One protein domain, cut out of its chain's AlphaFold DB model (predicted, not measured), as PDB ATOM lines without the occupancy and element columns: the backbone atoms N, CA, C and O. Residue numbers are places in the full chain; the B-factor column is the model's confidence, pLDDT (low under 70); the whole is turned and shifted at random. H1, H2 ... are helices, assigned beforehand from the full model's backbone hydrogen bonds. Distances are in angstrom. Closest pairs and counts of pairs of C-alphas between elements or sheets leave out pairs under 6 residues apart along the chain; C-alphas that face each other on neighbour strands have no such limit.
ATOM      1  N   ARG A   8       2.449 -32.041   5.265       78.19
ATOM      2  CA  ARG A   8       2.308 -33.491   5.061       78.19
ATOM      3  C   ARG A   8       1.189 -34.102   5.907       78.19
ATOM      4  O   ARG A   8       0.470 -34.971   5.424       78.19
ATOM      5  N   LEU A   9       1.051 -33.652   7.155       83.81
ATOM      6  CA  LEU A   9      -0.031 -34.071   8.050       83.81
ATOM      7  C   LEU A   9      -1.382 -33.512   7.595       83.81
ATOM      8  O   LEU A   9      -2.354 -34.261   7.549       83.81
ATOM      9  N   GLY A  10      -1.428 -32.239   7.186       85.88
ATOM     10  CA  GLY A  10      -2.638 -31.625   6.628       85.88
ATOM     11  C   GLY A  10      -3.123 -32.328   5.357       85.88
ATOM     12  O   GLY A  10      -4.302 -32.661   5.241       85.88
ATOM     13  N   LEU A  11      -2.203 -32.647   4.441       85.06
ATOM     14  CA  LEU A  11      -2.508 -33.387   3.216       85.06
ATOM     15  C   LEU A  11      -2.984 -34.816   3.519       85.06
ATOM     16  O   LEU A  11      -3.919 -35.305   2.889       85.06
ATOM     17  N   GLY A  12      -2.369 -35.471   4.511       85.69
ATOM     18  CA  GLY A  12      -2.783 -36.796   4.978       85.69
ATOM     19  C   GLY A  12      -4.198 -36.799   5.558       85.69
ATOM     20  O   GLY A  12      -4.991 -37.674   5.219       85.69
ATOM     21  N   GLY A  13      -4.543 -35.793   6.367       92.12
ATOM     22  CA  GLY A  13      -5.890 -35.627   6.918       92.12
ATOM     23  C   GLY A  13      -6.949 -35.404   5.836       92.12
ATOM     24  O   GLY A  13      -7.990 -36.061   5.852       92.12
ATOM     25  N   LEU A  14      -6.664 -34.547   4.850       89.38
ATOM     26  CA  LEU A  14      -7.560 -34.320   3.710       89.38
ATOM     27  C   LEU A  14      -7.743 -35.593   2.867       89.38
ATOM     28  O   LEU A  14      -8.858 -35.902   2.451       89.38
ATOM     29  N   GLY A  15      -6.666 -36.353   2.653       90.75
ATOM     30  CA  GLY A  15      -6.720 -37.639   1.959       90.75
ATOM     31  C   GLY A  15      -7.585 -38.667   2.691       90.75
ATOM     32  O   GLY A  15      -8.371 -39.366   2.057       90.75
ATOM     33  N   LEU A  16      -7.499 -38.716   4.022       92.50
ATOM     34  CA  LEU A  16      -8.309 -39.612   4.849       92.50
ATOM     35  C   LEU A  16      -9.796 -39.228   4.792       92.50
ATOM     36  O   LEU A  16     -10.643 -40.099   4.606       92.50
ATOM     37  N   LEU A  17     -10.107 -37.930   4.854       92.25
ATOM     38  CA  LEU A  17     -11.472 -37.416   4.698       92.25
ATOM     39  C   LEU A  17     -12.059 -37.752   3.317       92.25
ATOM     40  O   LEU A  17     -13.172 -38.267   3.229       92.25
ATOM     41  N   MET A  18     -11.305 -37.499   2.242       90.50
ATOM     42  CA  MET A  18     -11.707 -37.862   0.877       90.50
ATOM     43  C   MET A  18     -11.924 -39.372   0.733       90.50
ATOM     44  O   MET A  18     -12.894 -39.792   0.106       90.50
ATOM     45  N   GLY A  19     -11.067 -40.189   1.354       90.62
ATOM     46  CA  GLY A  19     -11.210 -41.644   1.386       90.62
ATOM     47  C   GLY A  19     -12.477 -42.100   2.109       90.62
ATOM     48  O   GLY A  19     -13.198 -42.944   1.588       90.62
ATOM     49  N   ALA A  20     -12.795 -41.510   3.263       88.31
ATOM     50  CA  ALA A  20     -14.011 -41.827   4.007       88.31
ATOM     51  C   ALA A  20     -15.277 -41.504   3.196       88.31
ATOM     52  O   ALA A  20     -16.167 -42.343   3.098       88.31
ATOM     53  N   ILE A  21     -15.324 -40.340   2.539       84.81
ATOM     54  CA  ILE A  21     -16.441 -39.958   1.656       84.81
ATOM     55  C   ILE A  21     -16.554 -40.926   0.471       84.81
ATOM     56  O   ILE A  21     -17.653 -41.366   0.134       84.81
ATOM     57  N   ALA A  22     -15.427 -41.301  -0.139       81.06
ATOM     58  CA  ALA A  22     -15.408 -42.273  -1.227       81.06
ATOM     59  C   ALA A  22     -15.931 -43.650  -0.782       81.06
ATOM     60  O   ALA A  22     -16.684 -44.281  -1.521       81.06
ATOM     61  N   ILE A  23     -15.585 -44.093   0.431       84.38
ATOM     62  CA  ILE A  23     -16.080 -45.346   1.021       84.38
ATOM     63  C   ILE A  23     -17.587 -45.263   1.295       84.38
ATOM     64  O   ILE A  23     -18.309 -46.211   0.995       84.38
ATOM     65  N   THR A  24     -18.092 -44.133   1.793       85.56
ATOM     66  CA  THR A  24     -19.535 -43.941   2.000       85.56
ATOM     67  C   THR A  24     -20.307 -44.036   0.680       85.56
ATOM     68  O   THR A  24     -21.273 -44.793   0.586       85.56
ATOM     69  N   ILE A  25     -19.835 -43.362  -0.379       77.06
ATOM     70  CA  ILE A  25     -20.444 -43.433  -1.722       77.06
ATOM     71  C   ILE A  25     -20.379 -44.863  -2.283       77.06
ATOM     72  O   ILE A  25     -21.335 -45.334  -2.903       77.06
ATOM     73  N   ALA A  26     -19.263 -45.560  -2.054       74.19
ATOM     74  CA  ALA A  26     -19.056 -46.937  -2.492       74.19
ATOM     75  C   ALA A  26     -20.088 -47.910  -1.902       74.19
ATOM     76  O   ALA A  26     -20.553 -48.804  -2.611       74.19
ATOM     77  N   VAL A  27     -20.455 -47.730  -0.630       78.88
ATOM     78  CA  VAL A  27     -21.404 -48.601   0.079       78.88
ATOM     79  C   VAL A  27     -22.855 -48.258  -0.264       78.88
ATOM     80  O   VAL A  27     -23.656 -49.165  -0.477       78.88
ATOM     81  N   GLU A  28     -23.205 -46.974  -0.372       83.19
ATOM     82  CA  GLU A  28     -24.588 -46.560  -0.652       83.19
ATOM     83  C   GLU A  28     -25.048 -46.892  -2.078       83.19
ATOM     84  O   GLU A  28     -26.234 -47.138  -2.310       83.19
ATOM     85  N   LYS A  29     -24.135 -46.889  -3.060       81.12
ATOM     86  CA  LYS A  29     -24.477 -47.094  -4.477       81.12
ATOM     87  C   LYS A  29     -23.515 -48.068  -5.166       81.12
ATOM     88  O   LYS A  29     -22.735 -47.650  -6.028       81.12
ATOM     89  N   PRO A  30     -23.627 -49.383  -4.898       77.00
ATOM     90  CA  PRO A  30     -22.735 -50.395  -5.477       77.00
ATOM     91  C   PRO A  30     -22.769 -50.416  -7.016       77.00
ATOM     92  O   PRO A  30     -21.759 -50.683  -7.663       77.00
ATOM     93  N   HIS A  31     -23.902 -50.039  -7.618       80.50
ATOM     94  CA  HIS A  31     -24.053 -49.919  -9.072       80.50
ATOM     95  C   HIS A  31     -23.142 -48.837  -9.685       80.50
ATOM     96  O   HIS A  31     -22.578 -49.046 -10.757       80.50
ATOM     97  N   ALA A  32     -22.955 -47.700  -9.003       80.94
ATOM     98  CA  ALA A  32     -22.090 -46.620  -9.485       80.94
ATOM     99  C   ALA A  32     -20.603 -46.991  -9.375       80.94
ATOM    100  O   ALA A  32     -19.814 -46.654 -10.258       80.94
ATOM    101  N   LEU A  33     -20.233 -47.737  -8.328       80.75
ATOM    102  CA  LEU A  33     -18.874 -48.244  -8.151       80.75
ATOM    103  C   LEU A  33     -18.505 -49.234  -9.254       80.75
ATOM    104  O   LEU A  33     -17.445 -49.091  -9.857       80.75
ATOM    105  N   MET A  34     -19.384 -50.193  -9.560       79.56
ATOM    106  CA  MET A  34     -19.143 -51.165 -10.632       79.56
ATOM    107  C   MET A  34     -18.959 -50.484 -11.994       79.56
ATOM    108  O   MET A  34     -18.073 -50.871 -12.754       79.56
ATOM    109  N   PHE A  35     -19.726 -49.425 -12.273       81.00
ATOM    110  CA  PHE A  35     -19.577 -48.622 -13.490       81.00
ATOM    111  C   PHE A  35     -18.248 -47.847 -13.539       81.00
ATOM    112  O   PHE A  35     -17.545 -47.853 -14.551       81.00
ATOM    113  N   ALA A  36     -17.856 -47.202 -12.438       82.06
ATOM    114  CA  ALA A  36     -16.574 -46.502 -12.364       82.06
ATOM    115  C   ALA A  36     -15.394 -47.479 -12.507       82.06
ATOM    116  O   ALA A  36     -14.454 -47.219 -13.261       82.06
ATOM    117  N   LEU A  37     -15.476 -48.637 -11.846       83.75
ATOM    118  CA  LEU A  37     -14.484 -49.702 -11.936       83.75
ATOM    119  C   LEU A  37     -14.375 -50.234 -13.369       83.75
ATOM    120  O   LEU A  37     -13.261 -50.441 -13.842       83.75
ATOM    121  N   SER A  38     -15.491 -50.401 -14.089       86.62
ATOM    122  CA  SER A  38     -15.462 -50.865 -15.479       86.62
ATOM    123  C   SER A  38     -14.825 -49.849 -16.425       86.62
ATOM    124  O   SER A  38     -14.086 -50.247 -17.322       86.62
ATOM    125  N   ILE A  39     -15.049 -48.544 -16.219       89.38
ATOM    126  CA  ILE A  39     -14.387 -47.491 -17.009       89.38
ATOM    127  C   ILE A  39     -12.888 -47.458 -16.716       89.38
ATOM    128  O   ILE A  39     -12.086 -47.369 -17.644       89.38
ATOM    129  N   ILE A  40     -12.493 -47.547 -15.444       88.12
ATOM    130  CA  ILE A  40     -11.079 -47.550 -15.052       88.12
ATOM    131  C   ILE A  40     -10.389 -48.797 -15.591       88.12
ATOM    132  O   ILE A  40      -9.322 -48.677 -16.183       88.12
ATOM    133  N   LEU A  41     -10.996 -49.974 -15.434       87.44
ATOM    134  CA  LEU A  41     -10.449 -51.223 -15.941       87.44
ATOM    135  C   LEU A  41     -10.375 -51.183 -17.465       87.44
ATOM    136  O   LEU A  41      -9.302 -51.393 -18.002       87.44
ATOM    137  N   GLY A  42     -11.446 -50.799 -18.162       88.50
ATOM    138  CA  GLY A  42     -11.447 -50.659 -19.619       88.50
ATOM    139  C   GLY A  42     -10.414 -49.648 -20.123       88.50
ATOM    140  O   GLY A  42      -9.677 -49.931 -21.064       88.50
ATOM    141  N   GLY A  43     -10.291 -48.496 -19.463       84.69
ATOM    142  CA  GLY A  43      -9.293 -47.475 -19.776       84.69
ATOM    143  C   GLY A  43      -7.866 -47.933 -19.481       84.69
ATOM    144  O   GLY A  43      -6.960 -47.672 -20.271       84.69
ATOM    145  N   PHE A  44      -7.652 -48.660 -18.385       85.75
ATOM    146  CA  PHE A  44      -6.359 -49.230 -18.024       85.75
ATOM    147  C   PHE A  44      -5.974 -50.374 -18.958       85.75
ATOM    148  O   PHE A  44      -4.828 -50.429 -19.385       85.75
ATOM    149  N   THR A  45      -6.921 -51.223 -19.352       80.31
ATOM    150  CA  THR A  45      -6.745 -52.263 -20.366       80.31
ATOM    151  C   THR A  45      -6.411 -51.625 -21.708       80.31
ATOM    152  O   THR A  45      -5.392 -51.969 -22.291       80.31
ATOM    153  N   LEU A  46      -7.156 -50.613 -22.164       78.31
ATOM    154  CA  LEU A  46      -6.858 -49.897 -23.409       78.31
ATOM    155  C   LEU A  46      -5.488 -49.199 -23.360       78.31
ATOM    156  O   LEU A  46      -4.729 -49.233 -24.327       78.31
ATOM    157  N   ARG A  47      -5.138 -48.591 -22.224       75.81
ATOM    158  CA  ARG A  47      -3.834 -47.957 -22.002       75.81
ATOM    159  C   ARG A  47      -2.699 -48.977 -21.930       75.81
ATOM    160  O   ARG A  47      -1.611 -48.692 -22.418       75.81
ATOM    161  N   SER A  48      -2.938 -50.133 -21.322       70.56
ATOM    162  CA  SER A  48      -1.986 -51.238 -21.208       70.56
ATOM    163  C   SER A  48      -1.742 -51.874 -22.572       70.56
ATOM    164  O   SER A  48      -0.589 -52.047 -22.958       70.56
ATOM    165  N   LEU A  49      -2.802 -52.084 -23.357       65.19
ATOM    166  CA  LEU A  49      -2.710 -52.547 -24.738       65.19
ATOM    167  C   LEU A  49      -1.982 -51.527 -25.618       65.19
ATOM    168  O   LEU A  49      -1.119 -51.922 -26.388       65.19
ATOM    169  N   ARG A  50      -2.228 -50.220 -25.458       56.38
ATOM    170  CA  ARG A  50      -1.497 -49.176 -26.201       56.38
ATOM    171  C   ARG A  50      -0.010 -49.083 -25.823       56.38
ATOM    172  O   ARG A  50       0.780 -48.587 -26.612       56.38
ATOM    173  N   ARG A  51       0.378 -49.534 -24.626       58.28
ATOM    174  CA  ARG A  51       1.785 -49.640 -24.200       58.28
ATOM    175  C   ARG A  51       2.446 -50.945 -24.645       58.28
ATOM    176  O   ARG A  51       3.653 -51.083 -24.477       58.28
ATOM    177  N   SER A  52       1.662 -51.897 -25.149       52.69
ATOM    178  CA  SER A  52       2.156 -53.154 -25.688       52.69
ATOM    179  C   SER A  52       2.425 -52.984 -27.190       52.69
ATOM    180  O   SER A  52       1.532 -52.525 -27.908       52.69
ATOM    181  N   PRO A  53       3.608 -53.385 -27.693       55.12
ATOM    182  CA  PRO A  53       3.990 -53.255 -29.108       55.12
ATOM    183  C   PRO A  53       3.048 -53.989 -30.085       55.12
ATOM    184  O   PRO A  53       3.120 -53.791 -31.292       55.12
TER     185      PRO A  53
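AT A GLANCE: This is residues 8 to 53 of the 229 residues of the protein "Universal stress protein" of Gemmata sp (UniProt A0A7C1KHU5). Two long helices, H1 and then H2, meet near their ends as an open V, with the short turn at Lys 29 as its corner and a short tail after H2. The printed part has 46 residues with two named helices and no named strand; its class is all helix. It is extended, with a radius of gyration of the C-alphas of 15.0 A, and flat, spanning 42 by 31 by 7 A.

HOW THE PARTS SIT: H1, residues 8 to 28, and H2, residues 30 to 50, are close but not clearly touching, with 2 pairs of C-alphas within 8 A. Their closest C-alphas, those of Ala 26 and Leu 33, are 5.8 A apart. They run opposite ways at a steep tilt of 64 degrees. In H1 and H2 every O i to N i+4 pair is within hydrogen-bond range.

IN THESE COORDINATES: H1 is 30.4 A long from C-alpha 8 at (2.308, -33.491, 5.061) to C-alpha 28. H2 is 29.7 A long and ends with C-alpha 50 at (-1.497, -49.176, -26.201).

THE WHOLE: The C-alphas of Gly 10 and Pro 53, the two farthest apart, are 42.3 A apart. The printed part has no cut, and the link from H1 to H2 is tight. Residues 49 to 53 have pLDDT under 70.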